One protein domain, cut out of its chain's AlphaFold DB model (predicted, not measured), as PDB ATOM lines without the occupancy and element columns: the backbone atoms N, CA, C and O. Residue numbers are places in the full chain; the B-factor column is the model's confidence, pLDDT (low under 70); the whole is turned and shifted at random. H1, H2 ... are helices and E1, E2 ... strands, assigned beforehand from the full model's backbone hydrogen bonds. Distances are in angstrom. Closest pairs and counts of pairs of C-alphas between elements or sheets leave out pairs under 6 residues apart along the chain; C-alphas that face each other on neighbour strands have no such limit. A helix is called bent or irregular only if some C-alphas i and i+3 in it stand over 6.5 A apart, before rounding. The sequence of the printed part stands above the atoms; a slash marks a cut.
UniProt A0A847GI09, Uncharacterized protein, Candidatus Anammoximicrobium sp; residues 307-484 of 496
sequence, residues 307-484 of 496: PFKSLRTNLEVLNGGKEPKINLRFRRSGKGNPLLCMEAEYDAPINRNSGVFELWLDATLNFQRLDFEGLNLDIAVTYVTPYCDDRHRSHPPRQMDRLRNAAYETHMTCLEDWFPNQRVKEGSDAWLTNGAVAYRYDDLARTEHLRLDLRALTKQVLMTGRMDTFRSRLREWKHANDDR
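AT A GLANCE: This is residues 307 to 484 of the 496 residues of an uncharacterized protein of Candidatus Anammoximicrobium sp (UniProt A0A847GI09). A twisted wall of six strands has H1 and H2 on one side, with H5 farther out beyond them on that same side; no named helix lies over the other face. From the hairpin of E1 and E2 the long link of residues 314 to 337 reaches away from the body at one end of the longest axis, and the end of H5 lies toward the other. The printed part has 178 residues, with five named helices and six named strands in the order E1 E2 H1 E3 H2 H3 E4 E5 E6 H4 H5. The sheet is mixed, in the order E1 E2 E3 E6 E5 E4, and the class is mixed, helices and strands. The whole is compact, with a radius of gyration of the C-alphas of 17.8 A, yet only just elongated in outline, spanning 61 by 40 by 28 A.

HOW THE PARTS SIT: The inner strands E3, residues 378 to 386, and E6, residues 447 to 453, are antiparallel neighbours at 161 degrees; N 383 and O 450 are 2.8 A apart, within hydrogen-bond range. On the other side of E3, E2, residues 338 to 346, is parallel to it at 19 degrees, with N 342 and O 380 at 2.9 A. The edge strand E1, residues 308 to 313, forms a hairpin with E2, antiparallel, with N 312 and O 343 at 2.8 A. E5, residues 437 to 442, forms a hairpin with E6, with N 440 and O 449 at 2.9 A. The other edge strand, E4, residues 430 to 432, forms a hairpin with E5, with N 430 and O 439 at 2.8 A. E4, E5 and E6 make a meander, each strand the antiparallel neighbour of the one before. H1, residues 354 to 368, only grazes the sheet with residues 356 to 367; E2, H1 and E3 form a strand-helix-strand unit, two parallel neighbour strands with a helix between, and its crossover is right-handed. H2, residues 399 to 409, only grazes the sheet with residues 399 to 400. H4, residues 454 to 457, grazes it too and touches H1, whose residues 367 to 368 alone take part; the closest C-alphas are those of Gln 368 and Leu 457, 6.0 A. H3, residues 413 to 416, is not on the sheet but touches H2, the closest C-alphas being those of Arg 404 and Glu 416, 5.6 A. H5, residues 464 to 481, is not on the sheet; it is close to H1 but not clearly touching, at a shallow tilt of 7 degrees, opposite ways, with the C-alphas of Leu 365 and Thr 464 the closest at 7.8 A. Every O i to N i+4 pair is within hydrogen-bond range in H1 and H2, 12 of 14 in H5, and H3 and H4 are too short for such a pair.

IN THESE COORDINATES: E1 begins at C-alpha 308, (-75.048, 32.089, 1.829). E2 is 26.1 A long from first to last C-alpha, E3 26.5 A and E6 19.5 A; E3 begins at C-alpha 378, (-59.337, 15.267, -5.921). H1 is 21.3 A long and H5 25.2 A, ending at C-alpha 481, (-65.058, 42.269, 20.446). H5 is irregular: C-alphas 465 and 468 are 7.1 A apart.

THE WHOLE: The two C-alphas farthest apart are those of Lys 322 and Ala 480, 61.4 A. The printed part has no cut. The long links are E1 to E2, E3 to H2 and H3 to E4. Residues 390 to 395 stand free, as do residues 479 to 484, of which 479 to 481 belong to H5. The mean pLDDT of the printed part is 73.0, and 69 residues are under 70, among them residues 307 to 333 and 473 to 484.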
ATOM      1  N   PRO A 307     -75.926  34.672   4.981       52.69
ATOM      2  CA  PRO A 307     -75.167  35.316   3.920       52.69
ATOM      3  C   PRO A 307     -74.820  34.335   2.797       52.69
ATOM      4  O   PRO A 307     -73.968  34.653   1.977       52.69
ATOM      5  N   PHE A 308     -75.372  33.121   2.796       49.38
ATOM      6  CA  PHE A 308     -75.048  32.089   1.829       49.38
ATOM      7  C   PHE A 308     -75.923  32.259   0.585       49.38
ATOM      8  O   PHE A 308     -77.132  32.092   0.647       49.38
ATOM      9  N   LYS A 309     -75.307  32.531  -0.565       59.75
ATOM     10  CA  LYS A 309     -76.027  32.736  -1.825       59.75
ATOM     11  C   LYS A 309     -76.282  31.434  -2.559       59.75
ATOM     12  O   LYS A 309     -77.384  31.132  -3.005       59.75
ATOM     13  N   SER A 310     -75.205  30.696  -2.826       58.34
ATOM     14  CA  SER A 310     -75.280  29.531  -3.700       58.34
ATOM     15  C   SER A 310     -74.125  28.560  -3.485       58.34
ATOM     16  O   SER A 310     -72.978  28.940  -3.282       58.34
ATOM     17  N   LEU A 311     -74.446  27.267  -3.553       51.28
ATOM     18  CA  LEU A 311     -73.483  26.165  -3.680       51.28
ATOM     19  C   LEU A 311     -73.479  25.739  -5.136       51.28
ATOM     20  O   LEU A 311     -74.481  25.195  -5.612       51.28
ATOM     21  N   ARG A 312     -72.383  25.958  -5.842       61.22
ATOM     22  CA  ARG A 312     -72.202  25.467  -7.205       61.22
ATOM     23  C   ARG A 312     -71.266  24.278  -7.156       61.22
ATOM     24  O   ARG A 312     -70.276  24.272  -6.435       61.22
ATOM     25  N   THR A 313     -71.568  23.252  -7.930       57.62
ATOM     26  CA  THR A 313     -70.635  22.149  -8.142       57.62
ATOM     27  C   THR A 313     -70.338  22.080  -9.628       57.62
ATOM     28  O   THR A 313     -71.235  22.240 -10.457       57.62
ATOM     29  N   ASN A 314     -69.071  21.879  -9.991       55.91
ATOM     30  CA  ASN A 314     -68.679  21.687 -11.389       55.91
ATOM     31  C   ASN A 314     -68.991  20.248 -11.808       55.91
ATOM     32  O   ASN A 314     -68.096  19.443 -12.056       55.91
ATOM     33  N   LEU A 315     -70.279  19.926 -11.827       51.25
ATOM     34  CA  LEU A 315     -70.819  18.680 -12.332       51.25
ATOM     35  C   LEU A 315     -71.389  18.962 -13.722       51.25
ATOM     36  O   LEU A 315     -72.522  19.414 -13.870       51.25
ATOM     37  N   GLU A 316     -70.588  18.735 -14.764       47.06
ATOM     38  CA  GLU A 316     -71.075  18.901 -16.134       47.06
ATOM     39  C   GLU A 316     -72.041  17.767 -16.460       47.06
ATOM     40  O   GLU A 316     -71.608  16.631 -16.633       47.06
ATOM     41  N   VAL A 317     -73.335  18.074 -16.557       46.16
ATOM     42  CA  VAL A 317     -74.361  17.144 -17.035       46.16
ATOM     43  C   VAL A 317     -74.316  17.097 -18.562       46.16
ATOM     44  O   VAL A 317     -74.746  18.030 -19.239       46.16
ATOM     45  N   LEU A 318     -73.808  16.004 -19.135       42.69
ATOM     46  CA  LEU A 318     -73.813  15.844 -20.595       42.69
ATOM     47  C   LEU A 318     -75.207  15.476 -21.118       42.69
ATOM     48  O   LEU A 318     -75.597  14.307 -21.095       42.69
ATOM     49  N   ASN A 319     -75.906  16.443 -21.708       41.62
ATOM     50  CA  ASN A 319     -77.099  16.180 -22.516       41.62
ATOM     51  C   ASN A 319     -76.710  15.639 -23.904       41.62
ATOM     52  O   ASN A 319     -76.673  16.366 -24.892       41.62
ATOM     53  N   GLY A 320     -76.391  14.345 -23.973       37.19
ATOM     54  CA  GLY A 320     -76.090  13.640 -25.222       37.19
ATOM     55  C   GLY A 320     -77.261  12.786 -25.718       37.19
ATOM     56  O   GLY A 320     -77.309  11.597 -25.410       37.19
ATOM     57  N   GLY A 321     -78.170  13.361 -26.516       41.41
ATOM     58  CA  GLY A 321     -79.214  12.633 -27.265       41.41
ATOM     59  C   GLY A 321     -80.646  12.719 -26.705       41.41
ATOM     60  O   GLY A 321     -80.884  13.341 -25.677       41.41
ATOM     61  N   LYS A 322     -81.610  12.093 -27.416       39.81
ATOM     62  CA  LYS A 322     -83.081  12.143 -27.183       39.81
ATOM     63  C   LYS A 322     -83.549  11.708 -25.780       39.81
ATOM     64  O   LYS A 322     -84.717  11.896 -25.457       39.81
ATOM     65  N   GLU A 323     -82.657  11.177 -24.947       35.50
ATOM     66  CA  GLU A 323     -82.909  10.897 -23.537       35.50
ATOM     67  C   GLU A 323     -81.921  11.674 -22.655       35.50
ATOM     68  O   GLU A 323     -80.708  11.526 -22.834       35.50
ATOM     69  N   PRO A 324     -82.391  12.454 -21.663       32.59
ATOM     70  CA  PRO A 324     -81.498  13.103 -20.715       32.59
ATOM     71  C   PRO A 324     -80.798  12.032 -19.870       32.59
ATOM     72  O   PRO A 324     -81.440  11.308 -19.098       32.59
ATOM     73  N   LYS A 325     -79.481  11.912 -20.049       38.34
ATOM     74  CA  LYS A 325     -78.580  11.130 -19.197       38.34
ATOM     75  C   LYS A 325     -77.820  12.104 -18.310       38.34
ATOM     76  O   LYS A 325     -77.098  12.956 -18.815       38.34
ATOM     77  N   ILE A 326     -77.936  11.947 -16.995       34.19
ATOM     78  CA  ILE A 326     -77.104  12.692 -16.049       34.19
ATOM     79  C   ILE A 326     -75.742  12.000 -16.008       34.19
ATOM     80  O   ILE A 326     -75.499  11.110 -15.201       34.19
ATOM     81  N   ASN A 327     -74.868  12.332 -16.957       42.50
ATOM     82  CA  ASN A 327     -73.460  11.969 -16.844       42.50
ATOM     83  C   ASN A 327     -72.779  13.095 -16.091       42.50
ATOM     84  O   ASN A 327     -72.575  14.140 -16.688       42.50
ATOM     85  N   LEU A 328     -72.439  12.877 -14.825       51.00
ATOM     86  CA  LEU A 328     -71.579  13.783 -14.079       51.00
ATOM     87  C   LEU A 328     -70.147  13.621 -14.599       51.00
ATOM     88  O   LEU A 328     -69.579  12.528 -14.495       51.00
ATOM     89  N   ARG A 329     -69.580  14.673 -15.194       52.84
ATOM     90  CA  ARG A 329     -68.147  14.736 -15.506       52.84
ATOM     91  C   ARG A 329     -67.429  15.632 -14.510       52.84
ATOM     92  O   ARG A 329     -67.813  16.780 -14.310       52.84
ATOM     93  N   PHE A 330     -66.358  15.095 -13.940       65.19
ATOM     94  CA  PHE A 330     -65.383  15.865 -13.182       65.19
ATOM     95  C   PHE A 330     -64.439  16.587 -14.143       65.19
ATOM     96  O   PHE A 330     -64.071  16.048 -15.195       65.19
ATOM     97  N   ARG A 331     -63.995  17.789 -13.770       69.25
ATOM     98  CA  ARG A 331     -62.906  18.453 -14.494       69.25
ATOM     99  C   ARG A 331     -61.625  17.655 -14.270       69.25
ATOM    100  O   ARG A 331     -61.379  17.201 -13.162       69.25
ATOM    101  N   ARG A 332     -60.787  17.475 -15.289       67.19
ATOM    102  CA  ARG A 332     -59.436  16.938 -15.063       67.19
ATOM    103  C   ARG A 332     -58.530  18.066 -14.584       67.19
ATOM    104  O   ARG A 332     -58.484  19.116 -15.228       67.19
ATOM    105  N   SER A 333     -57.791  17.859 -13.497       66.00
ATOM    106  CA  SER A 333     -56.729  18.778 -13.069       66.00
ATOM    107  C   SER A 333     -55.495  18.612 -13.976       66.00
ATOM    108  O   SER A 333     -54.457  18.086 -13.589       66.00
ATOM    109  N   GLY A 334     -55.597  18.979 -15.257       70.75
ATOM    110  CA  GLY A 334     -54.520  18.730 -16.226       70.75
ATOM    111  C   GLY A 334     -54.182  17.233 -16.349       70.75
ATOM    112  O   GLY A 334     -55.045  16.437 -16.709       70.75
ATOM    113  N   LYS A 335     -52.928  16.843 -16.056       70.75
ATOM    114  CA  LYS A 335     -52.475  15.430 -16.012       70.75
ATOM    115  C   LYS A 335     -52.877  14.684 -14.721       70.75
ATOM    116  O   LYS A 335     -52.477  13.535 -14.554       70.75
ATOM    117  N   GLY A 336     -53.585  15.339 -13.802       78.38
ATOM    118  CA  GLY A 336     -53.932  14.812 -12.483       78.38
ATOM    119  C   GLY A 336     -55.237  14.017 -12.435       78.38
ATOM    120  O   GLY A 336     -55.836  13.678 -13.461       78.38
ATOM    121  N   ASN A 337     -55.665  13.710 -11.210       82.69
ATOM    122  CA  ASN A 337     -56.915  13.008 -10.957       82.69
ATOM    123  C   ASN A 337     -58.123  13.823 -11.468       82.69
ATOM    124  O   ASN A 337     -58.053  15.047 -11.644       82.69
ATOM    125  N   PRO A 338     -59.270  13.161 -11.681       83.62
ATOM    126  CA  PRO A 338     -60.566  13.826 -11.697       83.62
ATOM    127  C   PRO A 338     -60.686  14.775 -10.497       83.62
ATOM    128  O   PRO A 338     -60.259  14.432  -9.398       83.62
ATOM    129  N   LEU A 339     -61.255  15.956 -10.709       84.75
ATOM    130  CA  LEU A 339     -61.406  17.003  -9.708       84.75
ATOM    131  C   LEU A 339     -62.886  17.361  -9.545       84.75
ATOM    132  O   LEU A 339     -63.532  17.851 -10.479       84.75
ATOM    133  N   LEU A 340     -63.404  17.160  -8.337       82.69
ATOM    134  CA  LEU A 340     -64.675  17.710  -7.885       82.69
ATOM    135  C   LEU A 340     -64.426  19.095  -7.286       82.69
ATOM    136  O   LEU A 340     -63.891  19.218  -6.188       82.69
ATOM    137  N   CYS A 341     -64.815  20.137  -8.016       82.00
ATOM    138  CA  CYS A 341     -64.820  21.504  -7.501       82.00
ATOM    139  C   CYS A 341     -66.205  21.857  -6.972       82.00
ATOM    140  O   CYS A 341     -67.199  21.714  -7.692       82.00
ATOM    141  N   MET A 342     -66.235  22.371  -5.754       79.50
ATOM    142  CA  MET A 342     -67.426  22.864  -5.077       79.50
ATOM    143  C   MET A 342     -67.166  24.314  -4.705       79.50
ATOM    144  O   MET A 342     -66.093  24.629  -4.206       79.50
ATOM    145  N   GLU A 343     -68.109  25.194  -4.987       80.25
ATOM    146  CA  GLU A 343     -67.980  26.631  -4.798       80.25
ATOM    147  C   GLU A 343     -69.128  27.120  -3.919       80.25
ATOM    148  O   GLU A 343     -70.293  26.953  -4.274       80.25
ATOM    149  N   ALA A 344     -68.793  27.671  -2.758       77.31
ATOM    150  CA  ALA A 344     -69.706  28.298  -1.816       77.31
ATOM    151  C   ALA A 344     -69.614  29.818  -1.992       77.31
ATOM    152  O   ALA A 344     -68.612  30.426  -1.612       77.31
ATOM    153  N   GLU A 345     -70.636  30.415  -2.597       79.94
ATOM    154  CA  GLU A 345     -70.750  31.859  -2.808       79.94
ATOM    155  C   GLU A 345     -71.570  32.484  -1.678       79.94
ATOM    156  O   GLU A 345     -72.658  32.000  -1.362       79.94
ATOM    157  N   TYR A 346     -71.054  33.562  -1.094       75.69
ATOM    158  CA  TYR A 346     -71.721  34.352  -0.066       75.69
ATOM    159  C   TYR A 346     -72.158  35.704  -0.637       75.69
ATOM    160  O   TYR A 346     -71.450  36.282  -1.458       75.69
ATOM    161  N   ASP A 347     -73.301  36.219  -0.193       70.88
ATOM    162  CA  ASP A 347     -73.818  37.546  -0.554       70.88
ATOM    163  C   ASP A 347     -73.399  38.639   0.428       70.88
ATOM    164  O   ASP A 347     -73.403  39.820   0.078       70.88
ATOM    165  N   ALA A 348     -72.996  38.259   1.643       68.25
ATOM    166  CA  ALA A 348     -72.463  39.193   2.620       68.25
ATOM    167  C   ALA A 348     -70.991  38.901   2.926       68.25
ATOM    168  O   ALA A 348     -70.535  37.759   2.807       68.25
ATOM    169  N   PRO A 349     -70.234  39.918   3.359       67.19
ATOM    170  CA  PRO A 349     -68.848  39.711   3.712       67.19
ATOM    171  C   PRO A 349     -68.721  38.861   4.996       67.19
ATOM    172  O   PRO A 349     -69.432  39.096   5.976       67.19
ATOM    173  N   ILE A 350     -67.806  37.880   5.000       63.47
ATOM    174  CA  ILE A 350     -67.626  36.892   6.093       63.47
ATOM    175  C   ILE A 350     -67.464  37.563   7.471       63.47
ATOM    176  O   ILE A 350     -67.996  37.100   8.476       63.47
ATOM    177  N   ASN A 351     -66.766  38.695   7.519       57.69
ATOM    178  CA  ASN A 351     -66.498  39.488   8.717       57.69
ATOM    179  C   ASN A 351     -67.699  40.263   9.287       57.69
ATOM    180  O   ASN A 351     -67.471  41.116  10.129       57.69
ATOM    181  N   ARG A 352     -68.922  40.106   8.779       55.47
ATOM    182  CA  ARG A 352     -70.133  40.620   9.442       55.47
ATOM    183  C   ARG A 352     -70.972  39.493  10.028       55.47
ATOM    184  O   ARG A 352     -71.924  39.753  10.746       55.47
ATOM    185  N   ASN A 353     -70.598  38.242   9.764       59.84
ATOM    186  CA  ASN A 353     -71.324  37.074  10.223       59.84
ATOM    187  C   ASN A 353     -70.348  36.040  10.799       59.84
ATOM    188  O   ASN A 353     -69.828  35.177  10.092       59.84
ATOM    189  N   SER A 354     -70.126  36.116  12.115       61.03
ATOM    190  CA  SER A 354     -69.318  35.137  12.867       61.03
ATOM    191  C   SER A 354     -69.725  33.677  12.598       61.03
ATOM    192  O   SER A 354     -68.869  32.792  12.618       61.03
ATOM    193  N   GLY A 355     -70.992  33.428  12.250       65.12
ATOM    194  CA  GLY A 355     -71.492  32.109  11.875       65.12
ATOM    195  C   GLY A 355     -70.852  31.543  10.604       65.12
ATOM    196  O   GLY A 355     -70.612  30.340  10.546       65.12
ATOM    197  N   VAL A 356     -70.502  32.378   9.617       65.56
ATOM    198  CA  VAL A 356     -69.835  31.919   8.381       65.56
ATOM    199  C   VAL A 356     -68.417  31.451   8.659       65.56
ATOM    200  O   VAL A 356     -67.990  30.429   8.128       65.56
ATOM    201  N   PHE A 357     -67.686  32.174   9.505       69.94
ATOM    202  CA  PHE A 357     -66.333  31.776   9.873       69.94
ATOM    203  C   PHE A 357     -66.327  30.479  10.692       69.94
ATOM    204  O   PHE A 357     -65.534  29.578  10.412       69.94
ATOM    205  N   GLU A 358     -67.245  30.336  11.651       71.31
ATOM    206  CA  GLU A 358     -67.420  29.084  12.397       71.31
ATOM    207  C   GLU A 358     -67.789  27.917  11.477       71.31
ATOM    208  O   GLU A 358     -67.233  26.829  11.606       71.31
ATOM    209  N   LEU A 359     -68.693  28.143  10.523       70.62
ATOM    210  CA  LEU A 359     -69.099  27.161   9.521       70.62
ATOM    211  C   LEU A 359     -67.925  26.732   8.634       70.62
ATOM    212  O   LEU A 359     -67.722  25.538   8.401       70.62
ATOM    213  N   TRP A 360     -67.142  27.700   8.159       74.00
ATOM    214  CA  TRP A 360     -65.939  27.467   7.366       74.00
ATOM    215  C   TRP A 360     -64.927  26.609   8.126       74.00
ATOM    216  O   TRP A 360     -64.395  25.628   7.594       74.00
ATOM    217  N   LEU A 361     -64.692  26.946   9.391       74.38
ATOM    218  CA  LEU A 361     -63.752  26.230  10.230       74.38
ATOM    219  C   LEU A 361     -64.246  24.825  10.583       74.38
ATOM    220  O   LEU A 361     -63.484  23.866  10.484       74.38
ATOM    221  N   ASP A 362     -65.520  24.686  10.950       75.88
ATOM    222  CA  ASP A 362     -66.147  23.387  11.197       75.88
ATOM    223  C   ASP A 362     -66.000  22.475   9.976       75.88
ATOM    224  O   ASP A 362     -65.594  21.318  10.114       75.88
ATOM    225  N   ALA A 363     -66.262  23.010   8.782       76.19
ATOM    226  CA  ALA A 363     -66.137  22.268   7.536       76.19
ATOM    227  C   ALA A 363     -64.709  21.818   7.269       76.19
ATOM    228  O   ALA A 363     -64.450  20.642   7.013       76.19
ATOM    229  N   THR A 364     -63.779  22.752   7.397       76.31
ATOM    230  CA  THR A 364     -62.352  22.509   7.245       76.31
ATOM    231  C   THR A 364     -61.868  21.385   8.161       76.31
ATOM    232  O   THR A 364     -61.184  20.460   7.716       76.31
ATOM    233  N   LEU A 365     -62.253  21.426   9.435       77.25
ATOM    234  CA  LEU A 365     -61.865  20.419  10.419       77.25
ATOM    235  C   LEU A 365     -62.462  19.056  10.106       77.25
ATOM    236  O   LEU A 365     -61.771  18.042  10.205       77.25
ATOM    237  N   ASN A 366     -63.728  19.027   9.697       81.00
ATOM    238  CA  ASN A 366     -64.369  17.785   9.299       81.00
ATOM    239  C   ASN A 366     -63.703  17.187   8.056       81.00
ATOM    240  O   ASN A 366     -63.487  15.977   8.018       81.00
ATOM    241  N   PHE A 367     -63.256  18.005   7.100       85.06
ATOM    242  CA  PHE A 367     -62.502  17.508   5.951       85.06
ATOM    243  C   PHE A 367     -61.088  17.040   6.288       85.06
ATOM    244  O   PHE A 367     -60.636  16.059   5.705       85.06
ATOM    245  N   GLN A 368     -60.385  17.663   7.237       84.00
ATOM    246  CA  GLN A 368     -59.059  17.194   7.669       84.00
ATOM    247  C   GLN A 368     -59.089  15.771   8.251       84.00
ATOM    248  O   GLN A 368     -58.074  15.068   8.227       84.00
ATOM    249  N   ARG A 369     -60.248  15.339   8.764       85.75
ATOM    250  CA  ARG A 369     -60.476  13.979   9.272       85.75
ATOM    251  C   ARG A 369     -60.659  12.950   8.165       85.75
ATOM    252  O   ARG A 369     -60.663  11.760   8.456       85.75
ATOM    253  N   LEU A 370     -60.815  13.372   6.922       90.56
ATOM    254  CA  LEU A 370     -60.920  12.468   5.794       90.56
ATOM    255  C   LEU A 370     -59.523  12.059   5.337       90.56
ATOM    256  O   LEU A 370     -58.575  12.831   5.391       90.56
ATOM    257  N   ASP A 371     -59.359  10.832   4.881       92.12
ATOM    258  CA  ASP A 371     -58.125  10.390   4.246       92.12
ATOM    259  C   ASP A 371     -58.474   9.787   2.891       92.12
ATOM    260  O   ASP A 371     -59.205   8.804   2.770       92.12
ATOM    261  N   PHE A 372     -57.966  10.446   1.855       92.69
ATOM    262  CA  PHE A 372     -58.248  10.162   0.455       92.69
ATOM    263  C   PHE A 372     -57.449   8.963  -0.076       92.69
ATOM    264  O   PHE A 372     -57.379   8.756  -1.293       92.69
ATOM    265  N   GLU A 373     -56.798   8.195   0.798       93.12
ATOM    266  CA  GLU A 373     -56.178   6.922   0.452       93.12
ATOM    267  C   GLU A 373     -57.168   6.024  -0.310       93.12
ATOM    268  O   GLU A 373     -58.278   5.749   0.146       93.12
ATOM    269  N   GLY A 374     -56.769   5.581  -1.506       91.62
ATOM    270  CA  GLY A 374     -57.579   4.731  -2.382       91.62
ATOM    271  C   GLY A 374     -58.619   5.462  -3.238       91.62
ATOM    272  O   GLY A 374     -59.148   4.865  -4.175       91.62
ATOM    273  N   LEU A 375     -58.889   6.743  -2.979       91.44
ATOM    274  CA  LEU A 375     -59.784   7.552  -3.802       91.44
ATOM    275  C   LEU A 375     -58.985   8.265  -4.896       91.44
ATOM    276  O   LEU A 375     -58.212   9.167  -4.597       91.44
ATOM    277  N   ASN A 376     -59.206   7.923  -6.165       88.88
ATOM    278  CA  ASN A 376     -58.608   8.624  -7.313       88.88
ATOM    279  C   ASN A 376     -59.482   9.808  -7.761       88.88
ATOM    280  O   ASN A 376     -59.857   9.918  -8.924       88.88
ATOM    281  N   LEU A 377     -59.865  10.656  -6.811       86.44
ATOM    282  CA  LEU A 377     -60.644  11.874  -7.022       86.44
ATOM    283  C   LEU A 377     -60.054  12.947  -6.114       86.44
ATOM    284  O   LEU A 377     -59.924  12.735  -4.907       86.44
ATOM    285  N   ASP A 378     -59.673  14.077  -6.686       87.56
ATOM    286  CA  ASP A 378     -59.337  15.267  -5.921       87.56
ATOM    287  C   ASP A 378     -60.621  16.048  -5.652       87.56
ATOM    288  O   ASP A 378     -61.530  16.099  -6.485       87.56
ATOM    289  N   ILE A 379     -60.713  16.644  -4.470       86.75
ATOM    290  CA  ILE A 379     -61.858  17.462  -4.081       86.75
ATOM    291  C   ILE A 379     -61.322  18.823  -3.668       86.75
ATOM    292  O   ILE A 379     -60.424  18.913  -2.830       86.75
ATOM    293  N   ALA A 380     -61.875  19.870  -4.269       88.06
ATOM    294  CA  ALA A 380     -61.569  21.242  -3.921       88.06
ATOM    295  C   ALA A 380     -62.836  22.002  -3.546       88.06
ATOM    296  O   ALA A 380     -63.875  21.863  -4.196       88.06
ATOM    297  N   VAL A 381     -62.710  22.838  -2.524       84.25
ATOM    298  CA  VAL A 381     -63.765  23.727  -2.040       84.25
ATOM    299  C   VAL A 381     -63.316  25.158  -2.243       84.25
ATOM    300  O   VAL A 381     -62.239  25.509  -1.791       84.25
ATOM    301  N   THR A 382     -64.116  25.992  -2.889       85.50
ATOM    302  CA  THR A 382     -63.830  27.410  -3.089       85.50
ATOM    303  C   THR A 382     -64.875  28.242  -2.372       85.50
ATOM    304  O   THR A 382     -66.055  28.130  -2.664       85.50
ATOM    305  N   TYR A 383     -64.441  29.084  -1.445       83.19
ATOM    306  CA  TYR A 383     -65.283  30.077  -0.794       83.19
ATOM    307  C   TYR A 383     -65.159  31.390  -1.557       83.19
ATOM    308  O   TYR A 383     -64.042  31.868  -1.756       83.19
ATOM    309  N   VAL A 384     -66.285  31.952  -1.982       84.88
ATOM    310  CA  VAL A 384     -66.366  33.218  -2.714       84.88
ATOM    311  C   VAL A 384     -67.132  34.214  -1.855       84.88
ATOM    312  O   VAL A 384     -68.304  34.001  -1.570       84.88
ATOM    313  N   THR A 385     -66.479  35.291  -1.425       81.69
ATOM    314  CA  THR A 385     -67.087  36.335  -0.581       81.69
ATOM    315  C   THR A 385     -66.943  37.706  -1.232       81.69
ATOM    316  O   THR A 385     -65.895  37.981  -1.822       81.69
ATOM    317  N   PRO A 386     -67.934  38.605  -1.102       81.50
ATOM    318  CA  PRO A 386     -67.794  39.987  -1.526       81.50
ATOM    319  C   PRO A 386     -66.838  40.746  -0.601       81.50
ATOM    320  O   PRO A 386     -66.585  40.350   0.545       81.50
ATOM    321  N   TYR A 387     -66.333  41.873  -1.092       80.06
ATOM    322  CA  TYR A 387     -65.559  42.821  -0.295       80.06
ATOM    323  C   TYR A 387     -66.382  43.443   0.839       80.06
ATOM    324  O   TYR A 387     -67.592  43.633   0.734       80.06
ATOM    325  N   CYS A 388     -65.698  43.854   1.913       69.56
ATOM    326  CA  CYS A 388     -66.290  44.804   2.851       69.56
ATOM    327  C   CYS A 388     -66.335  46.181   2.174       69.56
ATOM    328  O   CYS A 388     -65.283  46.790   1.999       69.56
ATOM    329  N   ASP A 389     -67.511  46.689   1.813       66.50
ATOM    330  CA  ASP A 389     -67.643  48.080   1.364       66.50
ATOM    331  C   ASP A 389     -67.563  49.010   2.586       66.50
ATOM    332  O   ASP A 389     -68.572  49.372   3.191       66.50
ATOM    333  N   ASP A 390     -66.343  49.331   3.026       68.00
ATOM    334  CA  ASP A 390     -66.125  50.403   4.000       68.00
ATOM    335  C   ASP A 390     -66.060  51.725   3.233       68.00
ATOM    336  O   ASP A 390     -64.989  52.166   2.809       68.00
ATOM    337  N   ARG A 391     -67.232  52.339   3.024       63.81
ATOM    338  CA  ARG A 391     -67.409  53.582   2.247       63.81
ATOM    339  C   ARG A 391     -66.548  54.750   2.741       63.81
ATOM    340  O   ARG A 391     -66.433  55.756   2.043       63.81
ATOM    341  N   HIS A 392     -65.945  54.633   3.922       67.06
ATOM    342  CA  HIS A 392     -65.113  55.661   4.537       67.06
ATOM    343  C   HIS A 392     -63.605  55.436   4.362       67.06
ATOM    344  O   HIS A 392     -62.821  56.307   4.742       67.06
ATOM    345  N   ARG A 393     -63.166  54.317   3.771       68.81
ATOM    346  CA  ARG A 393     -61.743  54.036   3.534       68.81
ATOM    347  C   ARG A 393     -61.451  53.941   2.044       68.81
ATOM    348  O   ARG A 393     -62.119  53.221   1.315       68.81
ATOM    349  N   SER A 394     -60.379  54.603   1.605       71.38
ATOM    350  CA  SER A 394     -59.869  54.480   0.231       71.38
ATOM    351  C   SER A 394     -59.479  53.040  -0.125       71.38
ATOM    352  O   SER A 394     -59.540  52.658  -1.290       71.38
ATOM    353  N   HIS A 395     -59.129  52.232   0.883       67.56
ATOM    354  CA  HIS A 395     -58.835  50.808   0.760       67.56
ATOM    355  C   HIS A 395     -59.456  50.044   1.941       67.56
ATOM    356  O   HIS A 395     -58.829  49.957   3.003       67.56
ATOM    357  N   PRO A 396     -60.688  49.516   1.812       67.06
ATOM    358  CA  PRO A 396     -61.261  48.669   2.848       67.06
ATOM    359  C   PRO A 396     -60.353  47.452   3.098       67.06
ATOM    360  O   PRO A 396     -59.861  46.847   2.142       67.06
ATOM    361  N   PRO A 397     -60.103  47.074   4.366       70.38
ATOM    362  CA  PRO A 397     -59.320  45.883   4.663       70.38
ATOM    363  C   PRO A 397     -60.047  44.642   4.142       70.38
ATOM    364  O   PRO A 397     -61.254  44.486   4.365       70.38
ATOM    365  N   ARG A 398     -59.293  43.772   3.464       79.88
ATOM    366  CA  ARG A 398     -59.785  42.538   2.845       79.88
ATOM    367  C   ARG A 398     -60.379  41.597   3.894       79.88
ATOM    368  O   ARG A 398     -59.935  41.579   5.044       79.88
ATOM    369  N   GLN A 399     -61.366  40.797   3.503       77.94
ATOM    370  CA  GLN A 399     -62.000  39.800   4.369       77.94
ATOM    371  C   GLN A 399     -60.968  38.826   4.921       77.94
ATOM    372  O   GLN A 399     -60.908  38.598   6.127       77.94
ATOM    373  N   MET A 400     -60.105  38.312   4.047       81.75
ATOM    374  CA  MET A 400     -59.107  37.320   4.435       81.75
ATOM    375  C   MET A 400     -58.007  37.910   5.330       81.75
ATOM    376  O   MET A 400     -57.496  37.206   6.195       81.75
ATOM    377  N   ASP A 401     -57.704  39.210   5.214       80.25
ATOM    378  CA  ASP A 401     -56.813  39.895   6.165       80.25
ATOM    379  C   ASP A 401     -57.436  39.963   7.566       80.25
ATOM    380  O   ASP A 401     -56.748  39.759   8.565       80.25
ATOM    381  N   ARG A 402     -58.748  40.216   7.656       76.56
ATOM    382  CA  ARG A 402     -59.456  40.226   8.945       76.56
ATOM    383  C   ARG A 402     -59.526  38.830   9.560       76.56
ATOM    384  O   ARG A 402     -59.298  38.707  10.757       76.56
ATOM    385  N   LEU A 403     -59.785  37.793   8.760       77.12
ATOM    386  CA  LEU A 403     -59.770  36.406   9.243       77.12
ATOM    387  C   LEU A 403     -58.385  35.989   9.743       77.12
ATOM    388  O   LEU A 403     -58.285  35.359  10.794       77.12
ATOM    389  N   ARG A 404     -57.316  36.404   9.053       83.00
ATOM    390  CA  ARG A 404     -55.937  36.221   9.525       83.00
ATOM    391  C   ARG A 404     -55.712  36.893  10.876       83.00
ATOM    392  O   ARG A 404     -55.158  36.274  11.777       83.00
ATOM    393  N   ASN A 405     -56.147  38.144  11.028       79.81
ATOM    394  CA  ASN A 405     -55.987  38.874  12.285       79.81
ATOM    395  C   ASN A 405     -56.794  38.224  13.419       79.81
ATOM    396  O   ASN A 405     -56.264  38.057  14.511       79.81
ATOM    397  N   ALA A 406     -58.023  37.769  13.152       74.62
ATOM    398  CA  ALA A 406     -58.824  37.028  14.124       74.62
ATOM    399  C   ALA A 406     -58.146  35.707  14.529       74.62
ATOM    400  O   ALA A 406     -58.097  35.367  15.712       74.62
ATOM    401  N   ALA A 407     -57.566  34.978  13.569       75.25
ATOM    402  CA  ALA A 407     -56.767  33.789  13.850       75.25
ATOM    403  C   ALA A 407     -55.555  34.124  14.740       75.25
ATOM    404  O   ALA A 407     -55.340  33.456  15.748       75.25
ATOM    405  N   TYR A 408     -54.818  35.193  14.437       79.31
ATOM    406  CA  TYR A 408     -53.681  35.645  15.244       79.31
ATOM    407  C   TYR A 408     -54.093  36.029  16.678       79.31
ATOM    408  O   TYR A 408     -53.513  35.547  17.652       79.31
ATOM    409  N   GLU A 409     -55.138  36.845  16.829       74.56
ATOM    410  CA  GLU A 409     -55.630  37.341  18.123       74.56
ATOM    411  C   GLU A 409     -56.203  36.230  19.012       74.56
ATOM    412  O   GLU A 409     -56.110  36.295  20.236       74.56
ATOM    413  N   THR A 410     -56.739  35.168  18.410       66.31
ATOM    414  CA  THR A 410     -57.184  33.957  19.122       66.31
ATOM    415  C   THR A 410     -56.056  32.938  19.341       66.31
ATOM    416  O   THR A 410     -56.286  31.850  19.887       66.31
ATOM    417  N   HIS A 411     -54.821  33.294  18.966       74.94
ATOM    418  CA  HIS A 411     -53.617  32.462  18.999       74.94
ATOM    419  C   HIS A 411     -53.732  31.162  18.181       74.94
ATOM    420  O   HIS A 411     -53.176  30.123  18.553       74.94
ATOM    421  N   MET A 412     -54.444  31.205  17.055       70.56
ATOM    422  CA  MET A 412     -54.471  30.156  16.034       70.56
ATOM    423  C   MET A 412     -53.341  30.310  15.024       70.56
ATOM    424  O   MET A 412     -53.567  30.439  13.819       70.56
ATOM    425  N   THR A 413     -52.104  30.211  15.492       72.69
ATOM    426  CA  THR A 413     -50.942  30.340  14.602       72.69
ATOM    427  C   THR A 413     -50.937  29.315  13.461       72.69
ATOM    428  O   THR A 413     -50.381  29.549  12.399       72.69
ATOM    429  N   CYS A 414     -51.636  28.192  13.630       72.06
ATOM    430  CA  CYS A 414     -51.819  27.176  12.598       72.06
ATOM    431  C   CYS A 414     -52.723  27.584  11.420       72.06
ATOM    432  O   CYS A 414     -52.624  26.962  10.363       72.06
ATOM    433  N   LEU A 415     -53.602  28.579  11.585       75.25
ATOM    434  CA  LEU A 415     -54.415  29.135  10.497       75.25
ATOM    435  C   LEU A 415     -53.778  30.371   9.860       75.25
ATOM    436  O   LEU A 415     -54.216  30.784   8.794       75.25
ATOM    437  N   GLU A 416     -52.755  30.969  10.471       76.88
ATOM    438  CA  GLU A 416     -52.094  32.151   9.901       76.88
ATOM    439  C   GLU A 416     -51.549  31.860   8.501       76.88
ATOM    440  O   GLU A 416     -51.767  32.644   7.578       76.88
ATOM    441  N   ASP A 417     -50.967  30.672   8.316       80.94
ATOM    442  CA  ASP A 417     -50.421  30.207   7.038       80.94
ATOM    443  C   ASP A 417     -51.489  29.899   5.973       80.94
ATOM    444  O   ASP A 417     -51.142  29.497   4.858       80.94
ATOM    445  N   TRP A 418     -52.781  30.023   6.299       81.06
ATOM    446  CA  TRP A 418     -53.905  29.832   5.372       81.06
ATOM    447  C   TRP A 418     -54.302  31.122   4.674       81.06
ATOM    448  O   TRP A 418     -55.006  31.089   3.664       81.06
ATOM    449  N   PHE A 419     -53.848  32.256   5.196       84.62
ATOM    450  CA  PHE A 419     -54.152  33.568   4.661       84.62
ATOM    451  C   PHE A 419     -52.871  34.216   4.135       84.62
ATOM    452  O   PHE A 419     -51.784  33.998   4.673       84.62
ATOM    453  N   PRO A 420     -52.957  35.007   3.057       82.00
ATOM    454  CA  PRO A 420     -51.775  35.641   2.500       82.00
ATOM    455  C   PRO A 420     -51.177  36.617   3.522       82.00
ATOM    456  O   PRO A 420     -51.891  37.422   4.115       82.00
ATOM    457  N   ASN A 421     -49.862  36.568   3.728       83.62
ATOM    458  CA  ASN A 421     -49.118  37.524   4.562       83.62
ATOM    459  C   ASN A 421     -48.588  38.727   3.759       83.62
ATOM    460  O   ASN A 421     -48.117  39.709   4.330       83.62
ATOM    461  N   GLN A 422     -48.668  38.653   2.429       84.69
ATOM    462  CA  GLN A 422     -48.262  39.692   1.492       84.69
ATOM    463  C   GLN A 422     -49.402  40.011   0.531       84.69
ATOM    464  O   GLN A 422     -50.296  39.197   0.288       84.69
ATOM    465  N   ARG A 423     -49.361  41.209  -0.059       81.12
ATOM    466  CA  ARG A 423     -50.355  41.625  -1.048       81.12
ATOM    467  C   ARG A 423     -50.248  40.732  -2.283       81.12
ATOM    468  O   ARG A 423     -49.267  40.785  -3.018       81.12
ATOM    469  N   VAL A 424     -51.282  39.934  -2.519       85.25
ATOM    470  CA  VAL A 424     -51.398  39.113  -3.728       85.25
ATOM    471  C   VAL A 424     -51.607  40.034  -4.932       85.25
ATOM    472  O   VAL A 424     -52.197  41.113  -4.795       85.25
ATOM    473  N   LYS A 425     -51.119  39.656  -6.115       86.44
ATOM    474  CA  LYS A 425     -51.382  40.403  -7.354       86.44
ATOM    475  C   LYS A 425     -52.797  40.087  -7.851       86.44
ATOM    476  O   LYS A 425     -53.234  38.942  -7.766       86.44
ATOM    477  N   GLU A 426     -53.514  41.094  -8.334       87.12
ATOM    478  CA  GLU A 426     -54.891  40.937  -8.814       87.12
ATOM    479  C   GLU A 426     -54.981  39.856  -9.897       87.12
ATOM    480  O   GLU A 426     -54.101  39.758 -10.758       87.12
ATOM    481  N   GLY A 427     -56.007  39.005  -9.804       82.69
ATOM    482  CA  GLY A 427     -56.246  37.912 -10.749       82.69
ATOM    483  C   GLY A 427     -55.257  36.742 -10.671       82.69
ATOM    484  O   GLY A 427     -55.393  35.796 -11.444       82.69
ATOM    485  N   SER A 428     -54.279  36.769  -9.757       86.00
ATOM    486  CA  SER A 428     -53.332  35.663  -9.551       86.00
ATOM    487  C   SER A 428     -53.681  34.818  -8.326       86.00
ATOM    488  O   SER A 428     -54.115  35.351  -7.304       86.00
ATOM    489  N   ASP A 429     -53.461  33.506  -8.435       87.44
ATOM    490  CA  ASP A 429     -53.570  32.576  -7.312       87.44
ATOM    491  C   ASP A 429     -52.284  32.635  -6.472       87.44
ATOM    492  O   ASP A 429     -51.193  32.309  -6.954       87.44
ATOM    493  N   ALA A 430     -52.405  33.014  -5.203       87.31
ATOM    494  CA  ALA A 430     -51.368  32.809  -4.203       87.31
ATOM    495  C   ALA A 430     -51.590  31.461  -3.517       87.31
ATOM    496  O   ALA A 430     -52.595  31.267  -2.834       87.31
ATOM    497  N   TRP A 431     -50.648  30.535  -3.689       86.81
ATOM    498  CA  TRP A 431     -50.672  29.240  -3.015       86.81
ATOM    499  C   TRP A 431     -50.047  29.353  -1.624       86.81
ATOM    500  O   TRP A 431     -48.928  29.835  -1.464       86.81
ATOM    501  N   LEU A 432     -50.790  28.898  -0.626       83.50
ATOM    502  CA  LEU A 432     -50.541  29.019   0.804       83.50
ATOM    503  C   LEU A 432     -50.547  27.621   1.445       83.50
ATOM    504  O   LEU A 432     -50.941  26.631   0.819       83.50
ATOM    505  N   THR A 433     -50.070  27.523   2.686       78.31
ATOM    506  CA  THR A 433     -50.070  26.281   3.487       78.31
ATOM    507  C   THR A 433     -49.543  25.042   2.739       78.31
ATOM    508  O   THR A 433     -50.220  24.017   2.622       78.31
ATOM    509  N   ASN A 434     -48.330  25.128   2.182       80.50
ATOM    510  CA  ASN A 434     -47.723  24.064   1.360       80.50
ATOM    511  C   ASN A 434     -48.565  23.663   0.128       80.50
ATOM    512  O   ASN A 434     -48.551  22.506  -0.291       80.50
ATOM    513  N   GLY A 435     -49.311  24.611  -0.444       81.75
ATOM    514  CA  GLY A 435     -50.141  24.406  -1.632       81.75
ATOM    515  C   GLY A 435     -51.532  23.837  -1.350       81.75
ATOM    516  O   GLY A 435     -52.251  23.521  -2.292       81.75
ATOM    517  N   ALA A 436     -51.930  23.702  -0.082       84.06
ATOM    518  CA  ALA A 436     -53.263  23.215   0.268       84.06
ATOM    519  C   ALA A 436     -54.351  24.290   0.175       84.06
ATOM    520  O   ALA A 436     -55.535  23.964   0.082       84.06
ATOM    521  N   VAL A 437     -53.953  25.559   0.201       85.69
ATOM    522  CA  VAL A 437     -54.862  26.698   0.125       85.69
ATOM    523  C   VAL A 437     -54.426  27.583  -1.036       85.69
ATOM    524  O   VAL A 437     -53.241  27.845  -1.198       85.69
ATOM    525  N   ALA A 438     -55.360  28.036  -1.861       88.81
ATOM    526  CA  ALA A 438     -55.118  29.048  -2.877       88.81
ATOM    527  C   ALA A 438     -56.019  30.249  -2.610       88.81
ATOM    528  O   ALA A 438     -57.231  30.102  -2.463       88.81
ATOM    529  N   TYR A 439     -55.429  31.434  -2.559       90.50
ATOM    530  CA  TYR A 439     -56.153  32.687  -2.423       90.50
ATOM    531  C   TYR A 439     -56.063  33.491  -3.714       90.50
ATOM    532  O   TYR A 439     -54.976  33.684  -4.261       90.50
ATOM    533  N   ARG A 440     -57.199  34.017  -4.160       90.94
ATOM    534  CA  ARG A 440     -57.302  34.934  -5.295       90.94
ATOM    535  C   ARG A 440     -58.276  36.047  -4.945       90.94
ATOM    536  O   ARG A 440     -59.263  35.814  -4.259       90.94
ATOM    537  N   TYR A 441     -58.037  37.245  -5.457       89.88
ATOM    538  CA  TYR A 441     -59.024  38.322  -5.421       89.88
ATOM    539  C   TYR A 441     -59.227  38.906  -6.815       89.88
ATOM    540  O   TYR A 441     -58.320  38.868  -7.657       89.88
ATOM    541  N   ASP A 442     -60.432  39.422  -7.020       88.19
ATOM    542  CA  ASP A 442     -60.910  40.028  -8.254       88.19
ATOM    543  C   ASP A 442     -61.507  41.398  -7.909       88.19
ATOM    544  O   ASP A 442     -62.562  41.481  -7.273       88.19
ATOM    545  N   ASP A 443     -60.797  42.469  -8.276       85.31
ATOM    546  CA  ASP A 443     -61.177  43.840  -7.920       85.31
ATOM    547  C   ASP A 443     -62.371  44.326  -8.743       85.31
ATOM    548  O   ASP A 443     -63.254  45.012  -8.223       85.31
ATOM    549  N   LEU A 444     -62.448  43.890 -10.004       85.56
ATOM    550  CA  LEU A 444     -63.564  44.180 -10.901       85.56
ATOM    551  C   LEU A 444     -64.857  43.535 -10.400       85.56
ATOM    552  O   LEU A 444     -65.896  44.196 -10.352       85.56
ATOM    553  N   ALA A 445     -64.798  42.264  -9.999       84.88
ATOM    554  CA  ALA A 445     -65.944  41.556  -9.432       84.88
ATOM    555  C   ALA A 445     -66.194  41.900  -7.954       84.88
ATOM    556  O   ALA A 445     -67.235  41.525  -7.418       84.88
ATOM    557  N   ARG A 446     -65.254  42.588  -7.290       88.12
ATOM    558  CA  ARG A 446     -65.252  42.857  -5.841       88.12
ATOM    559  C   ARG A 446     -65.429  41.590  -5.000       88.12
ATOM    560  O   ARG A 446     -66.198  41.581  -4.036       88.12
ATOM    561  N   THR A 447     -64.726  40.518  -5.366       87.56
ATOM    562  CA  THR A 447     -64.800  39.225  -4.667       87.56
ATOM    563  C   THR A 447     -63.433  38.693  -4.262       87.56
ATOM    564  O   THR A 447     -62.414  38.920  -4.917       87.56
ATOM    565  N   GLU A 448     -63.420  37.929  -3.177       88.81
ATOM    566  CA  GLU A 448     -62.278  37.147  -2.716       88.81
ATOM    567  C   GLU A 448     -62.613  35.662  -2.783       88.81
ATOM    568  O   GLU A 448     -63.720  35.242  -2.451       88.81
ATOM    569  N   HIS A 449     -61.633  34.877  -3.213       89.25
ATOM    570  CA  HIS A 449     -61.732  33.448  -3.458       89.25
ATOM    571  C   HIS A 449     -60.715  32.752  -2.563       89.25
ATOM    572  O   HIS A 449     -59.512  32.986  -2.694       89.25
ATOM    573  N   LEU A 450     -61.183  31.876  -1.681       86.31
ATOM    574  CA  LEU A 450     -60.333  31.004  -0.879       86.31
ATOM    575  C   LEU A 450     -60.618  29.560  -1.265       86.31
ATOM    576  O   LEU A 450     -61.675  29.017  -0.961       86.31
ATOM    577  N   ARG A 451     -59.686  28.930  -1.968       88.56
ATOM    578  CA  ARG A 451     -59.801  27.550  -2.421       88.56
ATOM    579  C   ARG A 451     -58.993  26.622  -1.526       88.56
ATOM    580  O   ARG A 451     -57.799  26.808  -1.364       88.56
ATOM    581  N   LEU A 452     -59.637  25.586  -1.015       86.94
ATOM    582  CA  LEU A 452     -59.052  24.502  -0.247       86.94
ATOM    583  C   LEU A 452     -58.911  23.263  -1.133       86.94
ATOM    584  O   LEU A 452     -59.898  22.809  -1.714       86.94
ATOM    585  N   ASP A 453     -57.714  22.694  -1.222       89.38
ATOM    586  CA  ASP A 453     -57.490  21.340  -1.731       89.38
ATOM    587  C   ASP A 453     -57.597  20.361  -0.559       89.38
ATOM    588  O   ASP A 453     -56.727  20.308   0.315       89.38
ATOM    589  N   LEU A 454     -58.681  19.583  -0.524       88.12
ATOM    590  CA  LEU A 454     -58.966  18.729   0.625       88.12
ATOM    591  C   LEU A 454     -57.920  17.622   0.785       88.12
ATOM    592  O   LEU A 454     -57.555  17.300   1.909       88.12
ATOM    593  N   ARG A 455     -57.370  17.068  -0.302       88.50
ATOM    594  CA  ARG A 455     -56.331  16.031  -0.208       88.50
ATOM    595  C   ARG A 455     -55.025  16.607   0.335       88.50
ATOM    596  O   ARG A 455     -54.318  15.936   1.085       88.50
ATOM    597  N   ALA A 456     -54.663  17.817  -0.071       87.25
ATOM    598  CA  ALA A 456     -53.480  18.485   0.457       87.25
ATOM    599  C   ALA A 456     -53.668  18.853   1.938       87.25
ATOM    600  O   ALA A 456     -52.764  18.620   2.744       87.25
ATOM    601  N   LEU A 457     -54.860  19.328   2.317       83.06
ATOM    602  CA  LEU A 457     -55.207  19.625   3.709       83.06
ATOM    603  C   LEU A 457     -55.105  18.399   4.613       83.06
ATOM    604  O   LEU A 457     -54.610  18.502   5.733       83.06
ATOM    605  N   THR A 458     -55.506  17.220   4.141       82.69
ATOM    606  CA  THR A 458     -55.444  16.005   4.964       82.69
ATOM    607  C   THR A 458     -54.024  15.501   5.179       82.69
ATOM    608  O   THR A 458     -53.811  14.670   6.055       82.69
ATOM    609  N   LYS A 459     -53.021  15.997   4.450       83.38
ATOM    610  CA  LYS A 459     -51.608  15.701   4.746       83.38
ATOM    611  C   LYS A 459     -51.054  16.554   5.887       83.38
ATOM    612  O   LYS A 459     -49.981  16.246   6.400       83.38
ATOM    613  N   GLN A 460     -51.769  17.600   6.295       78.81
ATOM    614  CA  GLN A 460     -51.379  18.436   7.422       78.81
ATOM    615  C   GLN A 460     -51.674  17.736   8.759       78.81
ATOM    616  O   GLN A 460     -52.459  16.782   8.841       78.81
ATOM    617  N   VAL A 461     -51.001  18.196   9.818       69.25
ATOM    618  CA  VAL A 461     -51.213  17.700  11.183       69.25
ATOM    619  C   VAL A 461     -52.651  18.006  11.600       69.25
ATOM    620  O   VAL A 461     -53.105  19.143  11.484       69.25
ATOM    621  N   LEU A 462     -53.367  16.988  12.089       64.19
ATOM    622  CA  LEU A 462     -54.721  17.160  12.614       64.19
ATOM    623  C   LEU A 462     -54.713  18.169  13.763       64.19
ATOM    624  O   LEU A 462     -53.963  18.021  14.726       64.19
ATOM    625  N   MET A 463     -55.591  19.165  13.690       63.81
ATOM    626  CA  MET A 463     -55.635  20.248  14.678       63.81
ATOM    627  C   MET A 463     -56.468  19.913  15.926       63.81
ATOM    628  O   MET A 463     -56.619  20.753  16.812       63.81
ATOM    629  N   THR A 464     -57.004  18.692  16.021       57.81
ATOM    630  CA  THR A 464     -58.101  18.301  16.926       57.81
ATOM    631  C   THR A 464     -57.858  18.643  18.399       57.81
ATOM    632  O   THR A 464     -58.747  19.196  19.040       57.81
ATOM    633  N   GLY A 465     -56.648  18.431  18.928       58.88
ATOM    634  CA  GLY A 465     -56.323  18.731  20.332       58.88
ATOM    635  C   GLY A 465     -56.302  20.223  20.699       58.88
ATOM    636  O   GLY A 465     -56.434  20.565  21.869       58.88
ATOM    637  N   ARG A 466     -56.163  21.129  19.719       63.44
ATOM    638  CA  ARG A 466     -56.161  22.591  19.934       63.44
ATOM    639  C   ARG A 466     -57.523  23.232  19.662       63.44
ATOM    640  O   ARG A 466     -57.697  24.420  19.914       63.44
ATOM    641  N   MET A 467     -58.487  22.459  19.160       62.50
ATOM    642  CA  MET A 467     -59.726  23.004  18.618       62.50
ATOM    643  C   MET A 467     -60.789  23.344  19.657       62.50
ATOM    644  O   MET A 467     -61.481  24.342  19.492       62.50
ATOM    645  N   ASP A 468     -60.924  22.572  20.733       64.81
ATOM    646  CA  ASP A 468     -61.864  22.932  21.803       64.81
ATOM    647  C   ASP A 468     -61.372  24.176  22.557       64.81
ATOM    648  O   ASP A 468     -62.149  25.096  22.818       64.81
ATOM    649  N   THR A 469     -60.059  24.260  22.800       67.75
ATOM    650  CA  THR A 469     -59.407  25.484  23.284       67.75
ATOM    651  C   THR A 469     -59.629  26.636  22.316       67.75
ATOM    652  O   THR A 469     -59.980  27.727  22.754       67.75
ATOM    653  N   PHE A 470     -59.494  26.400  21.009       66.94
ATOM    654  CA  PHE A 470     -59.795  27.421  20.021       66.94
ATOM    655  C   PHE A 470     -61.258  27.862  20.066       66.94
ATOM    656  O   PHE A 470     -61.505  29.051  20.147       66.94
ATOM    657  N   ARG A 471     -62.241  26.956  20.044       66.31
ATOM    658  CA  ARG A 471     -63.664  27.335  20.090       66.31
ATOM    659  C   ARG A 471     -64.000  28.095  21.371       66.31
ATOM    660  O   ARG A 471     -64.850  28.978  21.342       66.31
ATOM    661  N   SER A 472     -63.360  27.764  22.495       70.06
ATOM    662  CA  SER A 472     -63.458  28.575  23.718       70.06
ATOM    663  C   SER A 472     -62.913  29.979  23.476       70.06
ATOM    664  O   SER A 472     -63.651  30.943  23.631       70.06
ATOM    665  N   ARG A 473     -61.676  30.087  22.979       69.00
ATOM    666  CA  ARG A 473     -61.014  31.368  22.698       69.00
ATOM    667  C   ARG A 473     -61.706  32.199  21.627       69.00
ATOM    668  O   ARG A 473     -61.719  33.409  21.748       69.00
ATOM    669  N   LEU A 474     -62.298  31.586  20.606       66.50
ATOM    670  CA  LEU A 474     -63.079  32.268  19.579       66.50
ATOM    671  C   LEU A 474     -64.363  32.833  20.178       66.50
ATOM    672  O   LEU A 474     -64.714  33.968  19.882       66.50
ATOM    673  N   ARG A 475     -65.043  32.071  21.046       68.25
ATOM    674  CA  ARG A 475     -66.224  32.561  21.771       68.25
ATOM    675  C   ARG A 475     -65.864  33.689  22.736       68.25
ATOM    676  O   ARG A 475     -66.585  34.675  22.787       68.25
ATOM    677  N   GLU A 476     -64.749  33.568  23.453       68.62
ATOM    678  CA  GLU A 476     -64.215  34.616  24.335       68.62
ATOM    679  C   GLU A 476     -63.813  35.868  23.545       68.62
ATOM    680  O   GLU A 476     -64.214  36.971  23.900       68.62
ATOM    681  N   TRP A 477     -63.074  35.702  22.444       67.19
ATOM    682  CA  TRP A 477     -62.680  36.782  21.538       67.19
ATOM    683  C   TRP A 477     -63.899  37.469  20.938       67.19
ATOM    684  O   TRP A 477     -63.950  38.693  20.925       67.19
ATOM    685  N   LYS A 478     -64.903  36.702  20.501       63.34
ATOM    686  CA  LYS A 478     -66.173  37.241  20.015       63.34
ATOM    687  C   LYS A 478     -66.844  38.073  21.101       63.34
ATOM    688  O   LYS A 478     -67.123  39.240  20.880       63.34
ATOM    689  N   HIS A 479     -67.003  37.519  22.301       65.12
ATOM    690  CA  HIS A 479     -67.617  38.234  23.417       65.12
ATOM    691  C   HIS A 479     -66.862  39.523  23.785       65.12
ATOM    692  O   HIS A 479     -67.482  40.524  24.120       65.12
ATOM    693  N   ALA A 480     -65.530  39.523  23.678       63.47
ATOM    694  CA  ALA A 480     -64.687  40.685  23.957       63.47
ATOM    695  C   ALA A 480     -64.672  41.746  22.838       63.47
ATOM    696  O   ALA A 480     -64.239  42.876  23.083       63.47
ATOM    697  N   ASN A 481     -65.091  41.391  21.619       57.53
ATOM    698  CA  ASN A 481     -65.058  42.269  20.446       57.53
ATOM    699  C   ASN A 481     -66.447  42.597  19.874       57.53
ATOM    700  O   ASN A 481     -66.528  43.497  19.046       57.53
ATOM    701  N   ASP A 482     -67.526  41.955  20.333       56.84
ATOM    702  CA  ASP A 482     -68.908  42.291  19.949       56.84
ATOM    703  C   ASP A 482     -69.282  43.743  20.352       56.84
ATOM    704  O   ASP A 482     -70.105  44.360  19.686       56.84
ATOM    705  N   ASP A 483     -68.600  44.345  21.343       44.91
ATOM    706  CA  ASP A 483     -68.735  45.774  21.706       44.91
ATOM    707  C   ASP A 483     -67.871  46.730  20.848       44.91
ATOM    708  O   ASP A 483     -67.977  47.953  20.964       44.91
ATOM    709  N   ARG A 484     -66.977  46.210  19.997       48.22
ATOM    710  CA  ARG A 484     -66.058  47.005  19.165       48.22
ATOM    711  C   ARG A 484     -66.445  46.885  17.699       48.22
ATOM    712  O   ARG A 484     -65.791  46.162  16.958       48.22
TER     713      ARG A 484